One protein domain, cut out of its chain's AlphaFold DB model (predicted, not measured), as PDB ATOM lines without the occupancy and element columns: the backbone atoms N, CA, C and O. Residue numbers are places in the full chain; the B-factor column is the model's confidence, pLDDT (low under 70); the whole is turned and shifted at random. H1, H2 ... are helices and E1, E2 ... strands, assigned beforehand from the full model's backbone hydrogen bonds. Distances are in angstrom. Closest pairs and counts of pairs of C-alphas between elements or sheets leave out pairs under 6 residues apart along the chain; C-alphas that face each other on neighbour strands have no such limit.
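Overview. This is residues 220 to 324 of the 597 residues of the protein "Hypothetical protein" of Symbiodinium natans (UniProt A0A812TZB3). Three small two-strand hairpins, E1 with E2, E3 with E4 and E5 with E6, are strung one after another along a loose rod, joined by loops and mostly short helices. One end holds E1 and E2 with H2 and H3, and H1 lies off to one side; E3, E4 and H4 lie in the middle, and H5 leads into E5 and E6 at the other end. The printed part has 105 residues with five named helices and six named strands, in the order H1 E1 E2 H2 H3 E3 E4 H4 H5 E5 E6, and each two-strand sheet is antiparallel. The class is mixed, helices and strands, with under half of the residues in named elements. The whole is loose, with a radius of gyration of the C-alphas of 16.7 A and spans of 54 by 25 by 23 A.

Arrangement. Start with H1, residues 220 to 223, which touches no helix. Next come E1, residues 228 to 230, and E2, residues 237 to 239, an antiparallel hairpin at 135 degrees; look for N 229 and O 238, 2.8 A apart. Then H2, residues 245 to 255, and H3, residues 263 to 266, touch, the closest C-alphas being those of Ala 251 and Ser 263, 5.2 A apart. The closest C-alphas of E1 and H3 are those of Leu 230 and His 264, 5.7 A apart. Further on, E3, residues 274 to 276, and E4, residues 283 to 285, form the second antiparallel hairpin, with N 275 and O 284 at 2.8 A. H4, residues 291 to 294, and H5, residues 304 to 309, are only just apart, 8.4 A at their closest. E5, residues 310 to 313, and E6, residues 318 to 321, form the last antiparallel hairpin, with N 311 and O 320 at 2.8 A. The closest C-alphas of H5 and E6 are those of Glu 309 and Ala 321, 6.1 A apart. In H5 every O i to N i+4 pair is within hydrogen-bond range, in H2 6 of 7 are, and H1, H3 and H4 are too short for such a pair.

Along the chain. Find C-alpha 220 at (16.483, -50.023, 9.244), where H1 begins. From C-alpha 245 at (12.517, -39.956, 12.145), H2 runs 15.8 A to C-alpha 255. H5 covers 8.9 A, E5 9.3 A and E6 10.1 A, and E6 ends at C-alpha 321, (-13.406, -20.936, 11.803).

Size, cuts and confidence. The two C-alphas farthest apart are those of Arg 258 and Ala 323, 56.3 A. The printed part has no cut, and no link is long. The mean pLDDT of the printed part is 75.1; look for values under 70 at residues 220 to 226 and 248 to 266, among others.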
ATOM      1  N   ALA A 220      15.860 -50.367   7.956       48.62
ATOM      2  CA  ALA A 220      16.483 -50.023   9.244       48.62
ATOM      3  C   ALA A 220      15.460 -50.006  10.399       48.62
ATOM      4  O   ALA A 220      15.697 -50.565  11.467       48.62
ATOM      5  N   ARG A 221      14.268 -49.439  10.169       46.00
ATOM      6  CA  ARG A 221      13.182 -49.383  11.160       46.00
ATOM      7  C   ARG A 221      12.521 -50.743  11.410       46.00
ATOM      8  O   ARG A 221      11.958 -50.944  12.476       46.00
ATOM      9  N   GLU A 222      12.577 -51.663  10.454       52.03
ATOM     10  CA  GLU A 222      12.153 -53.059  10.578       52.03
ATOM     11  C   GLU A 222      13.188 -53.875  11.352       52.03
ATOM     12  O   GLU A 222      12.794 -54.678  12.190       52.03
ATOM     13  N   ARG A 223      14.489 -53.589  11.186       55.00
ATOM     14  CA  ARG A 223      15.563 -54.127  12.047       55.00
ATOM     15  C   ARG A 223      15.514 -53.600  13.489       55.00
ATOM     16  O   ARG A 223      16.034 -54.246  14.397       55.00
ATOM     17  N   GLU A 224      14.905 -52.437  13.717       57.25
ATOM     18  CA  GLU A 224      14.745 -51.816  15.044       57.25
ATOM     19  C   GLU A 224      13.320 -51.905  15.615       57.25
ATOM     20  O   GLU A 224      13.070 -51.474  16.745       57.25
ATOM     21  N   ARG A 225      12.369 -52.485  14.871       54.06
ATOM     22  CA  ARG A 225      11.004 -52.736  15.350       54.06
ATOM     23  C   ARG A 225      11.073 -53.691  16.545       54.06
ATOM     24  O   ARG A 225      11.538 -54.814  16.417       54.06
ATOM     25  N   GLY A 226      10.612 -53.225  17.707       59.91
ATOM     26  CA  GLY A 226      10.666 -53.966  18.975       59.91
ATOM     27  C   GLY A 226      11.762 -53.500  19.940       59.91
ATOM     28  O   GLY A 226      11.695 -53.827  21.122       59.91
ATOM     29  N   LYS A 227      12.724 -52.681  19.490       71.44
ATOM     30  CA  LYS A 227      13.693 -52.027  20.381       71.44
ATOM     31  C   LYS A 227      13.057 -50.807  21.055       71.44
ATOM     32  O   LYS A 227      12.273 -50.078  20.442       71.44
ATOM     33  N   THR A 228      13.397 -50.592  22.323       79.06
ATOM     34  CA  THR A 228      13.009 -49.392  23.072       79.06
ATOM     35  C   THR A 228      14.192 -48.438  23.165       79.06
ATOM     36  O   THR A 228      15.350 -48.848  23.201       79.06
ATOM     37  N   PHE A 229      13.892 -47.148  23.168       79.81
ATOM     38  CA  PHE A 229      14.864 -46.069  23.170       79.81
ATOM     39  C   PHE A 229      14.552 -45.115  24.320       79.81
ATOM     40  O   PHE A 229      13.387 -44.813  24.588       79.81
ATOM     41  N   LEU A 230      15.589 -44.638  25.006       80.00
ATOM     42  CA  LEU A 230      15.449 -43.679  26.098       80.00
ATOM     43  C   LEU A 230      15.207 -42.268  25.553       80.00
ATOM     44  O   LEU A 230      15.920 -41.793  24.669       80.00
ATOM     45  N   CYS A 231      14.196 -41.591  26.093       82.31
ATOM     46  CA  CYS A 231      13.973 -40.171  25.847       82.31
ATOM     47  C   CYS A 231      14.879 -39.328  26.751       82.31
ATOM     48  O   CYS A 231      14.668 -39.307  27.957       82.31
ATOM     49  N   GLY A 232      15.792 -38.534  26.191       80.62
ATOM     50  CA  GLY A 232      16.693 -37.667  26.961       80.62
ATOM     51  C   GLY A 232      16.003 -36.559  27.768       80.62
ATOM     52  O   GLY A 232      16.644 -35.917  28.590       80.62
ATOM     53  N   SER A 233      14.699 -36.323  27.565       84.38
ATOM     54  CA  SER A 233      13.939 -35.321  28.327       84.38
ATOM     55  C   SER A 233      13.148 -35.903  29.498       84.38
ATOM     56  O   SER A 233      13.088 -35.271  30.544       84.38
ATOM     57  N   CYS A 234      12.498 -37.058  29.329       82.50
ATOM     58  CA  CYS A 234      11.664 -37.668  30.376       82.50
ATOM     59  C   CYS A 234      12.208 -39.001  30.893       82.50
ATOM     60  O   CYS A 234      11.565 -39.626  31.730       82.50
ATOM     61  N   GLN A 235      13.355 -39.443  30.372       82.88
ATOM     62  CA  GLN A 235      14.079 -40.668  30.730       82.88
ATOM     63  C   GLN A 235      13.257 -41.963  30.612       82.88
ATOM     64  O   GLN A 235      13.651 -43.013  31.108       82.88
ATOM     65  N   LYS A 236      12.114 -41.922  29.917       83.44
ATOM     66  CA  LYS A 236      11.284 -43.103  29.657       83.44
ATOM     67  C   LYS A 236      11.842 -43.902  28.482       83.44
ATOM     68  O   LYS A 236      12.138 -43.321  27.434       83.44
ATOM     69  N   ALA A 237      11.912 -45.222  28.642       84.06
ATOM     70  CA  ALA A 237      12.161 -46.161  27.554       84.06
ATOM     71  C   ALA A 237      10.874 -46.338  26.735       84.06
ATOM     72  O   ALA A 237       9.849 -46.776  27.257       84.06
ATOM     73  N   LEU A 238      10.905 -45.939  25.465       82.06
ATOM     74  CA  LEU A 238       9.737 -45.896  24.587       82.06
ATOM     75  C   LEU A 238      10.048 -46.542  23.229       82.06
ATOM     76  O   LEU A 238      11.199 -46.531  22.791       82.06
ATOM     77  N   PRO A 239       9.049 -47.108  22.538       81.94
ATOM     78  CA  PRO A 239       9.246 -47.688  21.215       81.94
ATOM     79  C   PRO A 239       9.571 -46.623  20.150       81.94
ATOM     80  O   PRO A 239       9.300 -45.431  20.317       81.94
ATOM     81  N   ILE A 240      10.171 -47.056  19.036       77.56
ATOM     82  CA  ILE A 240      10.685 -46.192  17.952       77.56
ATOM     83  C   ILE A 240       9.645 -45.247  17.323       77.56
ATOM     84  O   ILE A 240       9.984 -44.210  16.758       77.56
ATOM     85  N   ASP A 241       8.365 -45.595  17.375       75.75
ATOM     86  CA  ASP A 241       7.241 -44.797  16.878       75.75
ATOM     87  C   ASP A 241       6.908 -43.586  17.759       75.75
ATOM     88  O   ASP A 241       6.319 -42.618  17.268       75.75
ATOM     89  N   MET A 242       7.371 -43.578  19.011       81.12
ATOM     90  CA  MET A 242       7.247 -42.442  19.928       81.12
ATOM     91  C   MET A 242       8.305 -41.358  19.708       81.12
ATOM     92  O   MET A 242       8.323 -40.376  20.446       81.12
ATOM     93  N   PHE A 243       9.150 -41.487  18.688       78.44
ATOM     94  CA  PHE A 243      10.200 -40.533  18.336       78.44
ATOM     95  C   PHE A 243      10.100 -40.154  16.850       78.44
ATOM     96  O   PHE A 243       9.660 -40.938  16.004       78.44
ATOM     97  N   THR A 244      10.506 -38.934  16.492       72.06
ATOM     98  CA  THR A 244      10.465 -38.489  15.089       72.06
ATOM     99  C   THR A 244      11.664 -39.014  14.299       72.06
ATOM    100  O   THR A 244      12.789 -38.956  14.790       72.06
ATOM    101  N   ARG A 245      11.463 -39.411  13.033       68.94
ATOM    102  CA  ARG A 245      12.517 -39.956  12.145       68.94
ATOM    103  C   ARG A 245      13.795 -39.105  12.075       68.94
ATOM    104  O   ARG A 245      14.893 -39.646  12.070       68.94
ATOM    105  N   SER A 246      13.657 -37.781  12.075       68.06
ATOM    106  CA  SER A 246      14.785 -36.845  12.016       68.06
ATOM    107  C   SER A 246      15.676 -36.859  13.265       68.06
ATOM    108  O   SER A 246      16.828 -36.446  13.185       68.06
ATOM    109  N   GLN A 247      15.184 -37.333  14.415       70.06
ATOM    110  CA  GLN A 247      15.992 -37.454  15.633       70.06
ATOM    111  C   GLN A 247      16.936 -38.656  15.578       70.06
ATOM    112  O   GLN A 247      18.047 -38.564  16.084       70.06
ATOM    113  N   PHE A 248      16.537 -39.747  14.918       67.81
ATOM    114  CA  PHE A 248      17.415 -40.903  14.716       67.81
ATOM    115  C   PHE A 248      18.495 -40.627  13.676       67.81
ATOM    116  O   PHE A 248      19.629 -41.030  13.878       67.81
ATOM    117  N   GLN A 249      18.185 -39.854  12.630       64.56
ATOM    118  CA  GLN A 249      19.201 -39.379  11.681       64.56
ATOM    119  C   GLN A 249      20.263 -38.513  12.372       64.56
ATOM    120  O   GLN A 249      21.452 -38.696  12.146       64.56
ATOM    121  N   LYS A 250      19.838 -37.600  13.256       64.19
ATOM    122  CA  LYS A 250      20.760 -36.764  14.039       64.19
ATOM    123  C   LYS A 250      21.564 -37.559  15.066       64.19
ATOM    124  O   LYS A 250      22.717 -37.229  15.288       64.19
ATOM    125  N   ALA A 251      20.962 -38.574  15.684       61.59
ATOM    126  CA  ALA A 251      21.659 -39.440  16.629       61.59
ATOM    127  C   ALA A 251      22.683 -40.346  15.923       61.59
ATOM    128  O   ALA A 251      23.812 -40.428  16.375       61.59
ATOM    129  N   SER A 252      22.328 -40.929  14.773       62.31
ATOM    130  CA  SER A 252      23.241 -41.756  13.970       62.31
ATOM    131  C   SER A 252      24.456 -40.969  13.473       62.31
ATOM    132  O   SER A 252      25.542 -41.521  13.409       62.31
ATOM    133  N   ALA A 253      24.293 -39.677  13.168       59.53
ATOM    134  CA  ALA A 253      25.403 -38.801  12.788       59.53
ATOM    135  C   ALA A 253      26.354 -38.462  13.956       59.53
ATOM    136  O   ALA A 253      27.465 -38.001  13.715       59.53
ATOM    137  N   LEU A 254      25.918 -38.647  15.208       56.97
ATOM    138  CA  LEU A 254      26.759 -38.494  16.403       56.97
ATOM    139  C   LEU A 254      27.468 -39.806  16.767       56.97
ATOM    140  O   LEU A 254      28.572 -39.770  17.302       56.97
ATOM    141  N   ASP A 255      26.867 -40.949  16.428       56.25
ATOM    142  CA  ASP A 255      27.444 -42.274  16.674       56.25
ATOM    143  C   ASP A 255      28.691 -42.551  15.794       56.25
ATOM    144  O   ASP A 255      29.579 -43.295  16.211       56.25
ATOM    145  N   ASP A 256      28.841 -41.875  14.644       53.25
ATOM    146  CA  ASP A 256      30.013 -41.987  13.746       53.25
ATOM    147  C   ASP A 256      31.308 -41.342  14.301       53.25
ATOM    148  O   ASP A 256      32.363 -41.384  13.662       53.25
ATOM    149  N   GLY A 257      31.274 -40.758  15.504       52.94
ATOM    150  CA  GLY A 257      32.418 -40.058  16.085       52.94
ATOM    151  C   GLY A 257      32.427 -40.044  17.610       52.94
ATOM    152  O   GLY A 257      32.250 -38.992  18.204       52.94
ATOM    153  N   ARG A 258      32.732 -41.192  18.232       49.91
ATOM    154  CA  ARG A 258      33.018 -41.361  19.676       49.91
ATOM    155  C   ARG A 258      31.852 -41.014  20.623       49.91
ATOM    156  O   ARG A 258      31.828 -39.927  21.184       49.91
ATOM    157  N   ALA A 259      31.003 -42.015  20.881       45.16
ATOM    158  CA  ALA A 259      30.362 -42.371  22.166       45.16
ATOM    159  C   ALA A 259      28.884 -42.771  21.979       45.16
ATOM    160  O   ALA A 259      27.989 -41.929  22.010       45.16
ATOM    161  N   GLU A 260      28.614 -44.081  21.908       50.38
ATOM    162  CA  GLU A 260      27.253 -44.660  21.915       50.38
ATOM    163  C   GLU A 260      26.401 -44.195  23.125       50.38
ATOM    164  O   GLU A 260      25.169 -44.282  23.115       50.38
ATOM    165  N   SER A 261      27.043 -43.659  24.172       52.44
ATOM    166  CA  SER A 261      26.432 -43.242  25.435       52.44
ATOM    167  C   SER A 261      25.689 -41.902  25.401       52.44
ATOM    168  O   SER A 261      24.879 -41.673  26.294       52.44
ATOM    169  N   GLU A 262      25.880 -41.029  24.404       55.09
ATOM    170  CA  GLU A 262      25.236 -39.692  24.371       55.09
ATOM    171  C   GLU A 262      24.051 -39.584  23.394       55.09
ATOM    172  O   GLU A 262      23.274 -38.626  23.445       55.09
ATOM    173  N   SER A 263      23.830 -40.604  22.558       56.25
ATOM    174  CA  SER A 263      22.766 -40.641  21.540       56.25
ATOM    175  C   SER A 263      21.348 -40.437  22.108       56.25
ATOM    176  O   SER A 263      20.457 -39.908  21.431       56.25
ATOM    177  N   HIS A 264      21.127 -40.800  23.375       58.09
ATOM    178  CA  HIS A 264      19.859 -40.624  24.082       58.09
ATOM    179  C   HIS A 264      19.559 -39.157  24.446       58.09
ATOM    180  O   HIS A 264      18.388 -38.779  24.498       58.09
ATOM    181  N   LEU A 265      20.577 -38.303  24.622       57.44
ATOM    182  CA  LEU A 265      20.418 -36.886  24.993       57.44
ATOM    183  C   LEU A 265      19.768 -36.055  23.873       57.44
ATOM    184  O   LEU A 265      19.113 -35.041  24.128       57.44
ATOM    185  N   VAL A 266      19.892 -36.513  22.625       63.78
ATOM    186  CA  VAL A 266      19.343 -35.850  21.431       63.78
ATOM    187  C   VAL A 266      17.930 -36.341  21.089       63.78
ATOM    188  O   VAL A 266      17.159 -35.635  20.429       63.78
ATOM    189  N   ARG A 267      17.541 -37.530  21.566       76.25
ATOM    190  CA  ARG A 267      16.243 -38.154  21.275       76.25
ATOM    191  C   ARG A 267      15.193 -37.683  22.280       76.25
ATOM    192  O   ARG A 267      15.282 -37.951  23.473       76.25
ATOM    193  N   ARG A 268      14.152 -37.000  21.800       81.88
ATOM    194  CA  ARG A 268      13.020 -36.540  22.619       81.88
ATOM    195  C   ARG A 268      11.731 -37.146  22.092       81.88
ATOM    196  O   ARG A 268      11.391 -36.957  20.925       81.88
ATOM    197  N   CYS A 269      10.996 -37.842  22.952       84.50
ATOM    198  CA  CYS A 269       9.741 -38.455  22.543       84.50
ATOM    199  C   CYS A 269       8.715 -37.398  22.104       84.50
ATOM    200  O   CYS A 269       8.794 -36.226  22.479       84.50
ATOM    201  N   ASN A 270       7.730 -37.821  21.316       83.75
ATOM    202  CA  ASN A 270       6.695 -36.968  20.734       83.75
ATOM    203  C   ASN A 270       5.861 -36.220  21.795       83.75
ATOM    204  O   ASN A 270       5.271 -35.193  21.473       83.75
ATOM    205  N   GLU A 271       5.844 -36.699  23.042       86.12
ATOM    206  CA  GLU A 271       5.231 -36.021  24.197       86.12
ATOM    207  C   GLU A 271       6.108 -34.891  24.764       86.12
ATOM    208  O   GLU A 271       5.604 -33.892  25.264       86.12
ATOM    209  N   CYS A 272       7.433 -35.011  24.670       82.50
ATOM    210  CA  CYS A 272       8.369 -33.996  25.164       82.50
ATOM    211  C   CYS A 272       8.717 -32.939  24.109       82.50
ATOM    212  O   CYS A 272       9.260 -31.887  24.440       82.50
ATOM    213  N   VAL A 273       8.445 -33.207  22.830       83.56
ATOM    214  CA  VAL A 273       8.621 -32.222  21.760       83.56
ATOM    215  C   VAL A 273       7.348 -31.405  21.627       83.56
ATOM    216  O   VAL A 273       6.326 -31.903  21.162       83.56
ATOM    217  N   THR A 274       7.427 -30.131  21.990       84.12
ATOM    218  CA  THR A 274       6.292 -29.213  21.915       84.12
ATOM    219  C   THR A 274       6.382 -28.291  20.703       84.12
ATOM    220  O   THR A 274       7.462 -27.812  20.353       84.12
ATOM    221  N   GLN A 275       5.246 -28.005  20.071       82.81
ATOM    222  CA  GLN A 275       5.119 -27.046  18.974       82.81
ATOM    223  C   GLN A 275       3.900 -26.142  19.177       82.81
ATOM    224  O   GLN A 275       2.873 -26.607  19.681       82.81
ATOM    225  N   PRO A 276       3.975 -24.861  18.775       87.81
ATOM    226  CA  PRO A 276       2.830 -23.969  18.849       87.81
ATOM    227  C   PRO A 276       1.777 -24.355  17.805       87.81
ATOM    228  O   PRO A 276       2.079 -24.571  16.629       87.81
ATOM    229  N   CYS A 277       0.515 -24.410  18.220       87.00
ATOM    230  CA  CYS A 277      -0.608 -24.503  17.297       87.00
ATOM    231  C   CYS A 277      -0.821 -23.150  16.609       87.00
ATOM    232  O   CYS A 277      -1.075 -22.152  17.276       87.00
ATOM    233  N   CYS A 278      -0.817 -23.098  15.277       83.25
ATOM    234  CA  CYS A 278      -0.992 -21.832  14.554       83.25
ATOM    235  C   CYS A 278      -2.412 -21.238  14.647       83.25
ATOM    236  O   CYS A 278      -2.639 -20.129  14.169       83.25
ATOM    237  N   ALA A 279      -3.373 -21.974  15.217       86.06
ATOM    238  CA  ALA A 279      -4.744 -21.510  15.416       86.06
ATOM    239  C   ALA A 279      -4.980 -20.953  16.825       86.06
ATOM    240  O   ALA A 279      -5.488 -19.847  16.950       86.06
ATOM    241  N   CYS A 280      -4.608 -21.697  17.870       87.62
ATOM    242  CA  CYS A 280      -4.829 -21.278  19.259       87.62
ATOM    243  C   CYS A 280      -3.576 -20.735  19.960       87.62
ATOM    244  O   CYS A 280      -3.665 -20.311  21.104       87.62
ATOM    245  N   GLY A 281      -2.402 -20.791  19.328       86.62
ATOM    246  CA  GLY A 281      -1.128 -20.352  19.908       86.62
ATOM    247  C   GLY A 281      -0.561 -21.272  20.996       86.62
ATOM    248  O   GLY A 281       0.611 -21.145  21.333       86.62
ATOM    249  N   ALA A 282      -1.347 -22.221  21.515       89.25
ATOM    250  CA  ALA A 282      -0.919 -23.111  22.588       89.25
ATOM    251  C   ALA A 282       0.284 -23.968  22.172       89.25
ATOM    252  O   ALA A 282       0.291 -24.574  21.094       89.25
ATOM    253  N   LEU A 283       1.283 -24.033  23.052       89.88
ATOM    254  CA  LEU A 283       2.444 -24.901  22.915       89.88
ATOM    255  C   LEU A 283       2.042 -26.319  23.344       89.88
ATOM    256  O   LEU A 283       1.729 -26.549  24.508       89.88
ATOM    257  N   LEU A 284       1.992 -27.256  22.399       89.94
ATOM    258  CA  LEU A 284       1.420 -28.587  22.614       89.94
ATOM    259  C   LEU A 284       2.388 -29.689  22.169       89.94
ATOM    260  O   LEU A 284       3.157 -29.459  21.232       89.94
ATOM    261  N   PRO A 285       2.346 -30.887  22.778       89.25
ATOM    262  CA  PRO A 285       3.154 -32.024  22.340       89.25
ATOM    263  C   PRO A 285       2.800 -32.446  20.908       89.25
ATOM    264  O   PRO A 285       1.672 -32.243  20.451       89.25
ATOM    265  N   LEU A 286       3.731 -33.077  20.184       84.44
ATOM    266  CA  LEU A 286       3.497 -33.538  18.807       84.44
ATOM    267  C   LEU A 286       2.324 -34.523  18.695       84.44
ATOM    268  O   LEU A 286       1.661 -34.572  17.658       84.44
ATOM    269  N   THR A 287       2.023 -35.271  19.755       85.62
ATOM    270  CA  THR A 287       0.882 -36.199  19.812       85.62
ATOM    271  C   THR A 287      -0.474 -35.491  19.751       85.62
ATOM    272  O   THR A 287      -1.438 -36.050  19.213       85.62
ATOM    273  N   ALA A 288      -0.541 -34.223  20.170       87.06
ATOM    274  CA  ALA A 288      -1.723 -33.370  20.043       87.06
ATOM    275  C   ALA A 288      -2.016 -32.946  18.590       87.06
ATOM    276  O   ALA A 288      -3.062 -32.349  18.310       87.06
ATOM    277  N   PHE A 289      -1.129 -33.264  17.643       86.31
ATOM    278  CA  PHE A 289      -1.300 -33.025  16.213       86.31
ATOM    279  C   PHE A 289      -1.635 -34.342  15.498       86.31
ATOM    280  O   PHE A 289      -1.253 -35.433  15.913       86.31
ATOM    281  N   ALA A 290      -2.417 -34.269  14.422       83.00
ATOM    282  CA  ALA A 290      -2.672 -35.438  13.580       83.00
ATOM    283  C   ALA A 290      -1.493 -35.679  12.622       83.00
ATOM    284  O   ALA A 290      -0.870 -34.722  12.163       83.00
ATOM    285  N   ASN A 291      -1.259 -36.929  12.205       78.56
ATOM    286  CA  ASN A 291      -0.200 -37.269  11.236       78.56
ATOM    287  C   ASN A 291      -0.292 -36.445   9.936       78.56
ATOM    288  O   ASN A 291       0.717 -36.019   9.383       78.56
ATOM    289  N   SER A 292      -1.509 -36.128   9.483       73.88
ATOM    290  CA  SER A 292      -1.739 -35.271   8.312       73.88
ATOM    291  C   SER A 292      -1.315 -33.807   8.510       73.88
ATOM    292  O   SER A 292      -1.042 -33.114   7.531       73.88
ATOM    293  N   GLN A 293      -1.252 -33.318   9.754       78.69
ATOM    294  CA  GLN A 293      -0.709 -31.997  10.093       78.69
ATOM    295  C   GLN A 293       0.820 -32.027  10.176       78.69
ATOM    296  O   GLN A 293       1.453 -31.026   9.860       78.69
ATOM    297  N   MET A 294       1.422 -33.171  10.507       74.50
ATOM    298  CA  MET A 294       2.881 -33.326  10.542       74.50
ATOM    299  C   MET A 294       3.532 -33.215   9.157       74.50
ATOM    300  O   MET A 294       4.679 -32.785   9.059       74.50
ATOM    301  N   LEU A 295       2.780 -33.503   8.089       68.19
ATOM    302  CA  LEU A 295       3.190 -33.275   6.695       68.19
ATOM    303  C   LEU A 295       3.210 -31.790   6.295       68.19
ATOM    304  O   LEU A 295       3.695 -31.449   5.219       68.19
ATOM    305  N   ARG A 296       2.655 -30.894   7.121       67.75
ATOM    306  CA  ARG A 296       2.619 -29.454   6.843       67.75
ATOM    307  C   ARG A 296       3.851 -28.742   7.422       67.75
ATOM    308  O   ARG A 296       4.384 -29.199   8.444       67.75
ATOM    309  N   PRO A 297       4.274 -27.603   6.835       71.56
ATOM    310  CA  PRO A 297       5.325 -26.755   7.402       71.56
ATOM    311  C   PRO A 297       5.033 -26.404   8.863       71.56
ATOM    312  O   PRO A 297       3.874 -26.140   9.196       71.56
ATOM    313  N   GLN A 298       6.060 -26.379   9.722       69.81
ATOM    314  CA  GLN A 298       5.908 -26.232  11.181       69.81
ATOM    315  C   GLN A 298       5.021 -25.041  11.588       69.81
ATOM    316  O   GLN A 298       4.124 -25.215  12.405       69.81
ATOM    317  N   GLY A 299       5.158 -23.882  10.935       74.50
ATOM    318  CA  GLY A 299       4.346 -22.684  11.217       74.50
ATOM    319  C   GLY A 299       2.871 -22.747  10.788       74.50
ATOM    320  O   GLY A 299       2.124 -21.800  11.007       74.50
ATOM    321  N   SER A 300       2.422 -23.843  10.170       76.56
ATOM    322  CA  SER A 300       1.046 -24.009   9.663       76.56
ATOM    323  C   SER A 300       0.289 -25.175  10.310       76.56
ATOM    324  O   SER A 300      -0.810 -25.536   9.873       76.56
ATOM    325  N   ARG A 301       0.880 -25.792  11.339       84.50
ATOM    326  CA  ARG A 301       0.336 -26.970  12.019       84.50
ATOM    327  C   ARG A 301      -0.721 -26.576  13.038       84.50
ATOM    328  O   ARG A 301      -0.572 -25.608  13.778       84.50
ATOM    329  N   ARG A 302      -1.791 -27.366  13.095       88.38
ATOM    330  CA  ARG A 302      -2.922 -27.152  14.005       88.38
ATOM    331  C   ARG A 302      -3.127 -28.386  14.863       88.38
ATOM    332  O   ARG A 302      -3.053 -29.499  14.340       88.38
ATOM    333  N   CYS A 303      -3.403 -28.193  16.149       90.38
ATOM    334  CA  CYS A 303      -3.773 -29.297  17.028       90.38
ATOM    335  C   CYS A 303      -5.069 -29.962  16.534       90.38
ATOM    336  O   CYS A 303      -5.811 -29.377  15.740       90.38
ATOM    337  N   ARG A 304      -5.343 -31.193  16.978       89.12
ATOM    338  CA  ARG A 304      -6.504 -31.978  16.518       89.12
ATOM    339  C   ARG A 304      -7.825 -31.223  16.684       89.12
ATOM    340  O   ARG A 304      -8.591 -31.177  15.725       89.12
ATOM    341  N   SER A 305      -8.035 -30.572  17.829       89.50
ATOM    342  CA  SER A 305      -9.241 -29.781  18.110       89.50
ATOM    343  C   SER A 305      -9.381 -28.616  17.128       89.50
ATOM    344  O   SER A 305     -10.340 -28.552  16.361       89.50
ATOM    345  N   CYS A 306      -8.357 -27.763  17.010       88.38
ATOM    346  CA  CYS A 306      -8.408 -26.644  16.070       88.38
ATOM    347  C   CYS A 306      -8.479 -27.100  14.605       88.38
ATOM    348  O   CYS A 306      -9.085 -26.423  13.780       88.38
ATOM    349  N   ALA A 307      -7.867 -28.225  14.234       85.31
ATOM    350  CA  ALA A 307      -7.945 -28.758  12.875       85.31
ATOM    351  C   ALA A 307      -9.353 -29.265  12.520       85.31
ATOM    352  O   ALA A 307      -9.717 -29.220  11.341       85.31
ATOM    353  N   ALA A 308     -10.120 -29.727  13.512       84.69
ATOM    354  CA  ALA A 308     -11.510 -30.135  13.351       84.69
ATOM    355  C   ALA A 308     -12.455 -28.937  13.196       84.69
ATOM    356  O   ALA A 308     -13.419 -29.037  12.447       84.69
ATOM    357  N   GLU A 309     -12.150 -27.798  13.822       85.62
ATOM    358  CA  GLU A 309     -13.036 -26.621  13.880       85.62
ATOM    359  C   GLU A 309     -12.659 -25.494  12.910       85.62
ATOM    360  O   GLU A 309     -13.460 -24.603  12.621       85.62
ATOM    361  N   THR A 310     -11.442 -25.526  12.365       86.69
ATOM    362  CA  THR A 310     -10.928 -24.469  11.486       86.69
ATOM    363  C   THR A 310     -10.524 -25.010  10.123       86.69
ATOM    364  O   THR A 310     -10.026 -26.133   9.980       86.69
ATOM    365  N   TRP A 311     -10.627 -24.177   9.092       85.25
ATOM    366  CA  TRP A 311     -10.009 -24.415   7.787       85.25
ATOM    367  C   TRP A 311      -8.909 -23.400   7.506       85.25
ATOM    368  O   TRP A 311      -8.896 -22.295   8.037       85.25
ATOM    369  N   TRP A 312      -7.951 -23.803   6.674       79.44
ATOM    370  CA  TRP A 312      -6.851 -22.937   6.273       79.44
ATOM    371  C   TRP A 312      -7.293 -22.041   5.119       79.44
ATOM    372  O   TRP A 312      -7.639 -22.552   4.051       79.44
ATOM    373  N   CYS A 313      -7.267 -20.724   5.320       80.31
ATOM    374  CA  CYS A 313      -7.499 -19.768   4.249       80.31
ATOM    375  C   CYS A 313      -6.190 -19.525   3.497       80.31
ATOM    376  O   CYS A 313      -5.226 -19.009   4.061       80.31
ATOM    377  N   VAL A 314      -6.156 -19.858   2.206       72.25
ATOM    378  CA  VAL A 314      -4.941 -19.686   1.391       72.25
ATOM    379  C   VAL A 314      -4.594 -18.222   1.122       72.25
ATOM    380  O   VAL A 314      -3.446 -17.924   0.823       72.25
ATOM    381  N   ARG A 315      -5.564 -17.306   1.235       65.50
ATOM    382  CA  ARG A 315      -5.367 -15.877   0.942       65.50
ATOM    383  C   ARG A 315      -4.713 -15.114   2.082       65.50
ATOM    384  O   ARG A 315      -3.750 -14.400   1.852       65.50
ATOM    385  N   CYS A 316      -5.230 -15.259   3.298       73.00
ATOM    386  CA  CYS A 316      -4.613 -14.628   4.467       73.00
ATOM    387  C   CYS A 316      -3.565 -15.519   5.141       73.00
ATOM    388  O   CYS A 316      -3.016 -15.108   6.156       73.00
ATOM    389  N   ALA A 317      -3.315 -16.724   4.607       74.81
ATOM    390  CA  ALA A 317      -2.404 -17.722   5.169       74.81
ATOM    391  C   ALA A 317      -2.646 -17.968   6.672       74.81
ATOM    392  O   ALA A 317      -1.709 -18.124   7.452       74.81
ATOM    393  N   ARG A 318      -3.922 -17.969   7.082       80.12
ATOM    394  CA  ARG A 318      -4.346 -18.131   8.478       80.12
ATOM    395  C   ARG A 318      -5.451 -19.179   8.604       80.12
ATOM    396  O   ARG A 318      -6.275 -19.318   7.691       80.12
ATOM    397  N   PRO A 319      -5.503 -19.909   9.730       84.75
ATOM    398  CA  PRO A 319      -6.664 -20.714  10.071       84.75
ATOM    399  C   PRO A 319      -7.847 -19.810  10.412       84.75
ATOM    400  O   PRO A 319      -7.687 -18.810  11.104       84.75
ATOM    401  N   ARG A 320      -9.029 -20.162   9.915       87.81
ATOM    402  CA  ARG A 320     -10.294 -19.458  10.150       87.81
ATOM    403  C   ARG A 320     -11.360 -20.458  10.577       87.81
ATOM    404  O   ARG A 320     -11.284 -21.621  10.163       87.81
ATOM    405  N   ALA A 321     -12.330 -20.041  11.386       87.69
ATOM    406  CA  ALA A 321     -13.406 -20.936  11.803       87.69
ATOM    407  C   ALA A 321     -14.185 -21.436  10.577       87.69
ATOM    408  O   ALA A 321     -14.335 -20.711   9.597       87.69
ATOM    409  N   GLN A 322     -14.697 -22.667  10.599       85.75
ATOM    410  CA  GLN A 322     -15.456 -23.203   9.457       85.75
ATOM    411  C   GLN A 322     -16.670 -22.340   9.084       85.75
ATOM    412  O   GLN A 322     -16.961 -22.172   7.900       85.75
ATOM    413  N   ALA A 323     -17.320 -21.725  10.076       84.62
ATOM    414  CA  ALA A 323     -18.427 -20.789   9.877       84.62
ATOM    415  C   ALA A 323     -18.024 -19.522   9.094       84.62
ATOM    416  O   ALA A 323     -18.861 -18.899   8.431       84.62
ATOM    417  N   GLU A 324     -16.738 -19.157   9.111       84.12
ATOM    418  CA  GLU A 324     -16.183 -18.058   8.321       84.12
ATOM    419  C   GLU A 324     -15.967 -18.441   6.852       84.12
ATOM    420  O   GLU A 324     -15.469 -17.625   6.092       84.12
TER     421      GLU A 324